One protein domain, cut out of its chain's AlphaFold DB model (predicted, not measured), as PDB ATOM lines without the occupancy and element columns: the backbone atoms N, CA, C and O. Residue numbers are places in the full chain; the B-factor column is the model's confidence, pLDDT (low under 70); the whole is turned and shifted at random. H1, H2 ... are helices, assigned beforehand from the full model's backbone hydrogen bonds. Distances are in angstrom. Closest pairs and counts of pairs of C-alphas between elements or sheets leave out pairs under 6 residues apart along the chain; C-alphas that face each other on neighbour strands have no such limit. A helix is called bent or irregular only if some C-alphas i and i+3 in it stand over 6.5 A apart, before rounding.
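Overview. This is residues 1 to 69 of the 69 residues of an uncharacterized protein of Curtobacterium sp. PhB138 (UniProt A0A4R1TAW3). This is a lopsided helical V: the long helix H3 makes the length, and the shorter H1 folds back beside its first part, with the little helix H2 at the turn between them. The far part of H3, residues 44 to 67, sticks out together with residues 68 and 69 as a long free arm. The printed part has 69 residues with three named helices, in the order H1, H2, H3, and no named strand; the class is all helix. The whole is extended, with a radius of gyration of the C-alphas of 19.1 A, and it spans 65 by 20 by 16 A.

Along the chain. Start at Met 1, the chain's first residue, and step to C-alpha 2 at (-0.265, -17.548, -25.151), where H1 begins. H1 holds residues 2 to 22 and runs 30.5 A to C-alpha 22 at (-14.181, 4.014, -8.693). After Ala 23 you reach H2, residues 24 to 28, 9.1 A from first to last C-alpha; it is irregular, with C-alphas 25 and 28 standing 7.5 A apart. Pass residues 29 to 31 and find H3, residues 32 to 67, which runs 53.1 A and ends with C-alpha 67 at (26.995, -37.086, -27.154). H3 is neither bent nor irregular, but only just: C-alphas 40 and 43 are 6.3 A apart.

Arrangement. Look first at H1 and H3, which touch; their closest C-alphas are those of Cys 12 and Val 35, 5.9 A apart. H1 touches H3 with residues 9 to 16 alone, and H3 touches H1 with residues 32 to 39 alone. The two helices run opposite ways at a shallow tilt of 31 degrees. H2 is close to H1 but not clearly touching it, the closest C-alphas being those of Met 19 and Arg 27, 7.6 A apart. H2 is also close to H3 but not clearly touching it, the closest C-alphas being those of Arg 27 and Pro 33, 6.8 A apart. Along the backbone, every O i to N i+4 pair in H1 is within hydrogen-bond range, while 30 of 32 are in H3 and 0 of 1 in H2, where 0 of 2 O i to N i+3 pairs are within range.

Size, cuts and confidence. The two C-alphas farthest apart are those of Ala 25 and Arg 69, at 65.2 A. Without residues 44 to 69, which stand free, the body has 43 residues and spans 34 by 17 by 14 A. The printed part has no cut, and the links H1 to H2 and H2 to H3 are both tight. The mean pLDDT of the printed part is 87.9; look for low confidence, under 70, at residues 1 and 69 of this predicted model.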
ATOM      1  N   MET A   1      -2.937 -19.466 -28.094       65.81
ATOM      2  CA  MET A   1      -3.094 -19.761 -26.647       65.81
ATOM      3  C   MET A   1      -2.364 -18.742 -25.770       65.81
ATOM      4  O   MET A   1      -3.024 -18.097 -24.973       65.81
ATOM      5  N   ILE A   2      -1.058 -18.506 -25.959       76.00
ATOM      6  CA  ILE A   2      -0.265 -17.548 -25.151       76.00
ATOM      7  C   ILE A   2      -0.808 -16.108 -25.214       76.00
ATOM      8  O   ILE A   2      -0.961 -15.470 -24.179       76.00
ATOM      9  N   GLY A   3      -1.183 -15.623 -26.404       79.75
ATOM     10  CA  GLY A   3      -1.752 -14.275 -26.555       79.75
ATOM     11  C   GLY A   3      -3.026 -14.048 -25.734       79.75
ATOM     12  O   GLY A   3      -3.196 -12.983 -25.158       79.75
ATOM     13  N   GLY A   4      -3.876 -15.072 -25.589       82.62
ATOM     14  CA  GLY A   4      -5.087 -14.983 -24.768       82.62
ATOM     15  C   GLY A   4      -4.784 -14.811 -23.277       82.62
ATOM     16  O   GLY A   4      -5.458 -14.040 -22.608       82.62
ATOM     17  N   ILE A   5      -3.732 -15.466 -22.772       82.56
ATOM     18  CA  ILE A   5      -3.294 -15.347 -21.370       82.56
ATOM     19  C   ILE A   5      -2.751 -13.939 -21.100       82.56
ATOM     20  O   ILE A   5      -3.068 -13.343 -20.074       82.56
ATOM     21  N   ILE A   6      -1.979 -13.389 -22.044       84.50
ATOM     22  CA  ILE A   6      -1.444 -12.026 -21.940       84.50
ATOM     23  C   ILE A   6      -2.587 -11.004 -21.934       84.50
ATOM     24  O   ILE A   6      -2.631 -10.145 -21.056       84.50
ATOM     25  N   ILE A   7      -3.536 -11.124 -22.866       89.06
ATOM     26  CA  ILE A   7      -4.695 -10.225 -22.953       89.06
ATOM     27  C   ILE A   7      -5.553 -10.320 -21.685       89.06
ATOM     28  O   ILE A   7      -5.932  -9.294 -21.128       89.06
ATOM     29  N   LEU A   8      -5.818 -11.531 -21.186       87.25
ATOM     30  CA  LEU A   8      -6.590 -11.735 -19.959       87.25
ATOM     31  C   LEU A   8      -5.895 -11.122 -18.734       87.25
ATOM     32  O   LEU A   8      -6.547 -10.463 -17.927       87.25
ATOM     33  N   GLY A   9      -4.575 -11.298 -18.611       85.12
ATOM     34  CA  GLY A   9      -3.783 -10.681 -17.548       85.12
ATOM     35  C   GLY A   9      -3.831  -9.154 -17.602       85.12
ATOM     36  O   GLY A   9      -4.042  -8.509 -16.574       85.12
ATOM     37  N   LEU A  10      -3.726  -8.578 -18.804       89.94
ATOM     38  CA  LEU A  10      -3.829  -7.135 -19.014       89.94
ATOM     39  C   LEU A  10      -5.216  -6.607 -18.616       89.94
ATOM     40  O   LEU A  10      -5.314  -5.617 -17.894       89.94
ATOM     41  N   LEU A  11      -6.284  -7.295 -19.028       91.69
ATOM     42  CA  LEU A  11      -7.659  -6.946 -18.662       91.69
ATOM     43  C   LEU A  11      -7.890  -7.030 -17.150       91.69
ATOM     44  O   LEU A  11      -8.521  -6.137 -16.587       91.69
ATOM     45  N   CYS A  12      -7.341  -8.048 -16.481       89.25
ATOM     46  CA  CYS A  12      -7.357  -8.144 -15.020       89.25
ATOM     47  C   CYS A  12      -6.705  -6.923 -14.369       89.25
ATOM     48  O   CYS A  12      -7.262  -6.345 -13.438       89.25
ATOM     49  N   PHE A  13      -5.550  -6.506 -14.884       88.19
ATOM     50  CA  PHE A  13      -4.816  -5.362 -14.356       88.19
ATOM     51  C   PHE A  13      -5.602  -4.054 -14.522       88.19
ATOM     52  O   PHE A  13      -5.767  -3.298 -13.565       88.19
ATOM     53  N   VAL A  14      -6.167  -3.824 -15.712       91.50
ATOM     54  CA  VAL A  14      -7.011  -2.653 -15.999       91.50
ATOM     55  C   VAL A  14      -8.266  -2.644 -15.120       91.50
ATOM     56  O   VAL A  14      -8.578  -1.621 -14.512       91.50
ATOM     57  N   ALA A  15      -8.959  -3.778 -14.990       89.50
ATOM     58  CA  ALA A  15     -10.144  -3.896 -14.143       89.50
ATOM     59  C   ALA A  15      -9.827  -3.588 -12.670       89.50
ATOM     60  O   ALA A  15     -10.598  -2.909 -11.992       89.50
ATOM     61  N   MET A  16      -8.667  -4.034 -12.184       87.44
ATOM     62  CA  MET A  16      -8.212  -3.798 -10.816       87.44
ATOM     63  C   MET A  16      -7.910  -2.311 -10.552       87.44
ATOM     64  O   MET A  16      -8.281  -1.794  -9.495       87.44
ATOM     65  N   ILE A  17      -7.329  -1.605 -11.530       89.25
ATOM     66  CA  ILE A  17      -7.125  -0.147 -11.478       89.25
ATOM     67  C   ILE A  17      -8.472   0.586 -11.430       89.25
ATOM     68  O   ILE A  17      -8.686   1.415 -10.545       89.25
ATOM     69  N   ILE A  18      -9.403   0.257 -12.334       89.75
ATOM     70  CA  ILE A  18     -10.736   0.887 -12.384       89.75
ATOM     71  C   ILE A  18     -11.456   0.708 -11.046       89.75
ATOM     72  O   ILE A  18     -11.995   1.664 -10.492       89.75
ATOM     73  N   MET A  19     -11.418  -0.501 -10.494       87.81
ATOM     74  CA  MET A  19     -12.033  -0.828  -9.214       87.81
ATOM     75  C   MET A  19     -11.469  -0.003  -8.056       87.81
ATOM     76  O   MET A  19     -12.214   0.504  -7.219       87.81
ATOM     77  N   TRP A  20     -10.147   0.149  -7.999       87.81
ATOM     78  CA  TRP A  20      -9.496   0.937  -6.957       87.81
ATOM     79  C   TRP A  20      -9.854   2.419  -7.020       87.81
ATOM     80  O   TRP A  20      -9.963   3.044  -5.966       87.81
ATOM     81  N   LEU A  21     -10.048   2.953  -8.226       91.00
ATOM     82  CA  LEU A  21     -10.346   4.365  -8.452       91.00
ATOM     83  C   LEU A  21     -11.838   4.699  -8.331       91.00
ATOM     84  O   LEU A  21     -12.172   5.822  -7.969       91.00
ATOM     85  N   THR A  22     -12.731   3.751  -8.625       89.75
ATOM     86  CA  THR A  22     -14.181   4.014  -8.693       89.75
ATOM     87  C   THR A  22     -14.972   3.428  -7.524       89.75
ATOM     88  O   THR A  22     -15.940   4.041  -7.085       89.75
ATOM     89  N   ALA A  23     -14.581   2.262  -6.995       86.44
ATOM     90  CA  ALA A  23     -15.379   1.525  -6.013       86.44
ATOM     91  C   ALA A  23     -14.519   0.720  -5.011       86.44
ATOM     92  O   ALA A  23     -14.663  -0.500  -4.892       86.44
ATOM     93  N   PRO A  24     -13.645   1.368  -4.216       84.50
ATOM     94  CA  PRO A  24     -12.746   0.668  -3.296       84.50
ATOM     95  C   PRO A  24     -13.476  -0.151  -2.215       84.50
ATOM     96  O   PRO A  24     -12.927  -1.142  -1.737       84.50
ATOM     97  N   ALA A  25     -14.715   0.207  -1.863       87.44
ATOM     98  CA  ALA A  25     -15.533  -0.543  -0.907       87.44
ATOM     99  C   ALA A  25     -15.989  -1.916  -1.439       87.44
ATOM    100  O   ALA A  25     -16.255  -2.826  -0.658       87.44
ATOM    101  N   ALA A  26     -16.034  -2.108  -2.759       82.81
ATOM    102  CA  ALA A  26     -16.542  -3.336  -3.365       82.81
ATOM    103  C   ALA A  26     -15.478  -4.457  -3.470       82.81
ATOM    104  O   ALA A  26     -15.767  -5.530  -3.998       82.81
ATOM    105  N   ARG A  27     -14.245  -4.254  -2.965       79.75
ATOM    106  CA  ARG A  27     -13.116  -5.206  -3.111       79.75
ATOM    107  C   ARG A  27     -13.415  -6.603  -2.561       79.75
ATOM    108  O   ARG A  27     -12.912  -7.584  -3.099       79.75
ATOM    109  N   GLY A  28     -14.223  -6.686  -1.504       83.94
ATOM    110  CA  GLY A  28     -14.630  -7.952  -0.882       83.94
ATOM    111  C   GLY A  28     -15.838  -8.621  -1.541       83.94
ATOM    112  O   GLY A  28     -16.186  -9.740  -1.179       83.94
ATOM    113  N   THR A  29     -16.487  -7.955  -2.497       89.38
ATOM    114  CA  THR A  29     -17.698  -8.462  -3.154       89.38
ATOM    115  C   THR A  29     -17.352  -9.180  -4.454       89.38
ATOM    116  O   THR A  29     -16.438  -8.782  -5.177       89.38
ATOM    117  N   MET A  30     -18.073 -10.258  -4.768       84.81
ATOM    118  CA  MET A  30     -17.902 -10.953  -6.047       84.81
ATOM    119  C   MET A  30     -18.246 -10.001  -7.208       84.81
ATOM    120  O   MET A  30     -19.234  -9.277  -7.104       84.81
ATOM    121  N   PRO A  31     -17.458  -9.976  -8.306       88.44
ATOM    122  CA  PRO A  31     -16.424 -10.945  -8.704       88.44
ATOM    123  C   PRO A  31     -14.973 -10.558  -8.346       88.44
ATOM    124  O   PRO A  31     -14.037 -11.283  -8.689       88.44
ATOM    125  N   TRP A  32     -14.754  -9.430  -7.671       87.50
ATOM    126  CA  TRP A  32     -13.432  -8.811  -7.517       87.50
ATOM    127  C   TRP A  32     -12.349  -9.684  -6.869       87.50
ATOM    128  O   TRP A  32     -11.226  -9.666  -7.381       87.50
ATOM    129  N   PRO A  33     -12.636 -10.516  -5.848       89.25
ATOM    130  CA  PRO A  33     -11.646 -11.440  -5.298       89.25
ATOM    131  C   PRO A  33     -11.053 -12.400  -6.340       89.25
ATOM    132  O   PRO A  33      -9.862 -12.696  -6.291       89.25
ATOM    133  N   VAL A  34     -11.850 -12.847  -7.318       89.06
ATOM    134  CA  VAL A  34     -11.389 -13.753  -8.385       89.06
ATOM    135  C   VAL A  34     -10.469 -13.017  -9.355       89.06
ATOM    136  O   VAL A  34      -9.401 -13.518  -9.699       89.06
ATOM    137  N   VAL A  35     -10.850 -11.798  -9.749       89.44
ATOM    138  CA  VAL A  35     -10.036 -10.930 -10.616       89.44
ATOM    139  C   VAL A  35      -8.682 -10.645  -9.964       89.44
ATOM    140  O   VAL A  35      -7.653 -10.731 -10.623       89.44
ATOM    141  N   MET A  36      -8.657 -10.376  -8.657       88.25
ATOM    142  CA  MET A  36      -7.417 -10.126  -7.915       88.25
ATOM    143  C   MET A  36      -6.563 -11.386  -7.715       88.25
ATOM    144  O   MET A  36      -5.335 -11.298  -7.677       88.25
ATOM    145  N   ALA A  37      -7.185 -12.562  -7.622       87.88
ATOM    146  CA  ALA A  37      -6.474 -13.831  -7.507       87.88
ATOM    147  C   ALA A  37      -5.685 -14.176  -8.784       87.88
ATOM    148  O   ALA A  37      -4.606 -14.762  -8.694       87.88
ATOM    149  N   ILE A  38      -6.180 -13.791  -9.967       88.94
ATOM    150  CA  ILE A  38      -5.537 -14.129 -11.246       88.94
ATOM    151  C   ILE A  38      -4.098 -13.586 -11.325       88.94
ATOM    152  O   ILE A  38      -3.201 -14.393 -11.556       88.94
ATOM    153  N   PRO A  39      -3.810 -12.290 -11.097       86.12
ATOM    154  CA  PRO A  39      -2.434 -11.802 -11.032       86.12
ATOM    155  C   PRO A  39      -1.632 -12.431  -9.888       86.12
ATOM    156  O   PRO A  39      -0.477 -12.807 -10.089       86.12
ATOM    157  N   LEU A  40      -2.244 -12.569  -8.704       88.75
ATOM    158  CA  LEU A  40      -1.565 -13.039  -7.494       88.75
ATOM    159  C   LEU A  40      -1.001 -14.457  -7.658       88.75
ATOM    160  O   LEU A  40       0.114 -14.716  -7.222       88.75
ATOM    161  N   TYR A  41      -1.747 -15.357  -8.300       88.81
ATOM    162  CA  TYR A  41      -1.316 -16.739  -8.538       88.81
ATOM    163  C   TYR A  41      -0.726 -16.942  -9.935       88.81
ATOM    164  O   TYR A  41       0.226 -17.703 -10.103       88.81
ATOM    165  N   GLY A  42      -1.245 -16.239 -10.941       86.00
ATOM    166  CA  GLY A  42      -0.814 -16.369 -12.329       86.00
ATOM    167  C   GLY A  42       0.647 -15.978 -12.536       86.00
ATOM    168  O   GLY A  42       1.373 -16.711 -13.208       86.00
ATOM    169  N   PHE A  43       1.110 -14.879 -11.926       86.06
ATOM    170  CA  PHE A  43       2.509 -14.457 -12.056       86.06
ATOM    171  C   PHE A  43       3.499 -15.442 -11.409       86.06
ATOM    172  O   PHE A  43       4.425 -15.868 -12.108       86.06
ATOM    173  N   PRO A  44       3.326 -15.880 -10.141       91.06
ATOM    174  CA  PRO A  44       4.193 -16.898  -9.550       91.06
ATOM    175  C   PRO A  44       4.207 -18.212 -10.333       91.06
ATOM    176  O   PRO A  44       5.278 -18.775 -10.555       91.06
ATOM    177  N   ILE A  45       3.045 -18.681 -10.801       91.69
ATOM    178  CA  ILE A  45       2.954 -19.916 -11.593       91.69
ATOM    179  C   ILE A  45       3.731 -19.769 -12.904       91.69
ATOM    180  O   ILE A  45       4.536 -20.640 -13.239       91.69
ATOM    181  N   ALA A  46       3.543 -18.662 -13.628       88.50
ATOM    182  CA  ALA A  46       4.276 -18.400 -14.863       88.50
ATOM    183  C   ALA A  46       5.794 -18.378 -14.624       88.50
ATOM    184  O   ALA A  46       6.548 -18.979 -15.388       88.50
ATOM    185  N   MET A  47       6.239 -17.754 -13.530       91.75
ATOM    186  CA  MET A  47       7.650 -17.703 -13.154       91.75
ATOM    187  C   MET A  47       8.228 -19.102 -12.883       91.75
ATOM    188  O   MET A  47       9.279 -19.448 -13.427       91.75
ATOM    189  N   VAL A  48       7.531 -19.935 -12.105       95.94
ATOM    190  CA  VAL A  48       7.953 -21.321 -11.825       95.94
ATOM    191  C   VAL A  48       8.047 -22.142 -13.113       95.94
ATOM    192  O   VAL A  48       9.026 -22.861 -13.319       95.94
ATOM    193  N   LEU A  49       7.070 -22.005 -14.011       93.12
ATOM    194  CA  LEU A  49       7.071 -22.706 -15.295       93.12
ATOM    195  C   LEU A  49       8.246 -22.283 -16.182       93.12
ATOM    196  O   LEU A  49       8.869 -23.140 -16.809       93.12
ATOM    197  N   VAL A  50       8.588 -20.992 -16.205       93.88
ATOM    198  CA  VAL A  50       9.766 -20.493 -16.931       93.88
ATOM    199  C   VAL A  50      11.047 -21.103 -16.364       93.88
ATOM    200  O   VAL A  50      11.858 -21.616 -17.136       93.88
ATOM    201  N   PHE A  51      11.223 -21.130 -15.040       95.00
ATOM    202  CA  PHE A  51      12.396 -21.761 -14.426       95.00
ATOM    203  C   PHE A  51      12.485 -23.258 -14.727       95.00
ATOM    204  O   PHE A  51      13.565 -23.752 -15.061       95.00
ATOM    205  N   ALA A  52      11.361 -23.973 -14.679       96.31
ATOM    206  CA  ALA A  52      11.311 -25.382 -15.054       96.31
ATOM    207  C   ALA A  52      11.724 -25.589 -16.523       96.31
ATOM    208  O   ALA A  52      12.558 -26.449 -16.820       96.31
ATOM    209  N   LEU A  53      11.210 -24.767 -17.444       95.44
ATOM    210  CA  LEU A  53      11.583 -24.807 -18.863       95.44
ATOM    211  C   LEU A  53      13.067 -24.507 -19.085       95.44
ATOM    212  O   LEU A  53      13.722 -25.189 -19.877       95.44
ATOM    213  N   LEU A  54      13.615 -23.516 -18.381       95.38
ATOM    214  CA  LEU A  54      15.043 -23.212 -18.421       95.38
ATOM    215  C   LEU A  54      15.862 -24.412 -17.929       95.38
ATOM    216  O   LEU A  54      16.751 -24.872 -18.638       95.38
ATOM    217  N   GLY A  55      15.501 -25.020 -16.798       96.19
ATOM    218  CA  GLY A  55      16.166 -26.232 -16.311       96.19
ATOM    219  C   GLY A  55      16.149 -27.376 -17.335       96.19
ATOM    220  O   GLY A  55      17.180 -27.995 -17.613       96.19
ATOM    221  N   ILE A  56      15.004 -27.629 -17.974       96.06
ATOM    222  CA  ILE A  56      14.866 -28.681 -18.994       96.06
ATOM    223  C   ILE A  56      15.695 -28.361 -20.245       96.06
ATOM    224  O   ILE A  56      16.381 -29.232 -20.779       96.06
ATOM    225  N   THR A  57      15.648 -27.125 -20.736       95.19
ATOM    226  CA  THR A  57      16.396 -26.722 -21.939       95.19
ATOM    227  C   THR A  57      17.904 -26.778 -21.709       95.19
ATOM    228  O   THR A  57      18.633 -27.289 -22.563       95.19
ATOM    229  N   TRP A  58      18.376 -26.352 -20.537       94.38
ATOM    230  CA  TRP A  58      19.790 -26.400 -20.164       94.38
ATOM    231  C   TRP A  58      20.284 -27.838 -19.998       94.38
ATOM    232  O   TRP A  58      21.321 -28.199 -20.553       94.38
ATOM    233  N   THR A  59      19.523 -28.690 -19.306       93.62
ATOM    234  CA  THR A  59      19.878 -30.112 -19.138       93.62
ATOM    235  C   THR A  59      19.874 -30.864 -20.469       93.62
ATOM    236  O   THR A  59      20.797 -31.639 -20.736       93.62
ATOM    237  N   ARG A  60      18.898 -30.603 -21.349       93.00
ATOM    238  CA  ARG A  60      18.874 -31.152 -22.717       93.00
ATOM    239  C   ARG A  60      20.099 -30.720 -23.518       93.00
ATOM    240  O   ARG A  60      20.753 -31.572 -24.117       93.00
ATOM    241  N   ARG A  61      20.442 -29.428 -23.485       91.25
ATOM    242  CA  ARG A  61      21.619 -28.885 -24.178       91.25
ATOM    243  C   ARG A  61      22.922 -29.492 -23.654       91.25
ATOM    244  O   ARG A  61      23.777 -29.878 -24.446       91.25
ATOM    245  N   ALA A  62      23.051 -29.649 -22.338       90.69
ATOM    246  CA  ALA A  62      24.223 -30.264 -21.722       90.69
ATOM    247  C   ALA A  62      24.403 -31.737 -22.132       90.69
ATOM    248  O   ALA A  62      25.530 -32.170 -22.367       90.69
ATOM    249  N   ARG A  63      23.310 -32.507 -22.254       89.75
ATOM    250  CA  ARG A  63      23.384 -33.891 -22.755       89.75
ATOM    251  C   ARG A  63      23.771 -33.956 -24.228       89.75
ATOM    252  O   ARG A  63      24.659 -34.730 -24.560       89.75
ATOM    253  N   ALA A  64      23.180 -33.114 -25.077       91.19
ATOM    254  CA  ALA A  64      23.516 -33.066 -26.501       91.19
ATOM    255  C   ALA A  64      25.016 -32.796 -26.735       91.19
ATOM    256  O   ALA A  64      25.647 -33.484 -27.533       91.19
ATOM    257  N   ASN A  65      25.612 -31.876 -25.971       89.38
ATOM    258  CA  ASN A  65      27.045 -31.581 -26.063       89.38
ATOM    259  C   ASN A  65      27.950 -32.744 -25.624       89.38
ATOM    260  O   ASN A  65      29.083 -32.828 -26.085       89.38
ATOM    261  N   ARG A  66      27.486 -33.629 -24.730       84.31
ATOM    262  CA  ARG A  66      28.254 -34.816 -24.310       84.31
ATOM    263  C   ARG A  66      28.233 -35.926 -25.355       84.31
ATOM    264  O   ARG A  66      29.203 -36.655 -25.448       84.31
ATOM    265  N   THR A  67      27.142 -36.060 -26.107       79.62
ATOM    266  CA  THR A  67      26.995 -37.086 -27.154       79.62
ATOM    267  C   THR A  67      27.694 -36.700 -28.461       79.62
ATOM    268  O   THR A  67      28.014 -37.569 -29.257       79.62
ATOM    269  N   ALA A  68      27.932 -35.406 -28.690       75.06
ATOM    270  CA  ALA A  68      28.649 -34.901 -29.862       75.06
ATOM    271  C   ALA A  68      30.189 -34.974 -29.745       75.06
ATOM    272  O   ALA A  68      30.878 -34.555 -30.673       75.06
ATOM    273  N   ARG A  69      30.718 -35.444 -28.609       55.78
ATOM    274  CA  ARG A  69      32.152 -35.611 -28.337       55.78
ATOM    275  C   ARG A  69      32.520 -37.085 -28.397       55.78
ATOM    276  O   ARG A  69      33.647 -37.362 -28.850       55.78
TER     277      ARG A  69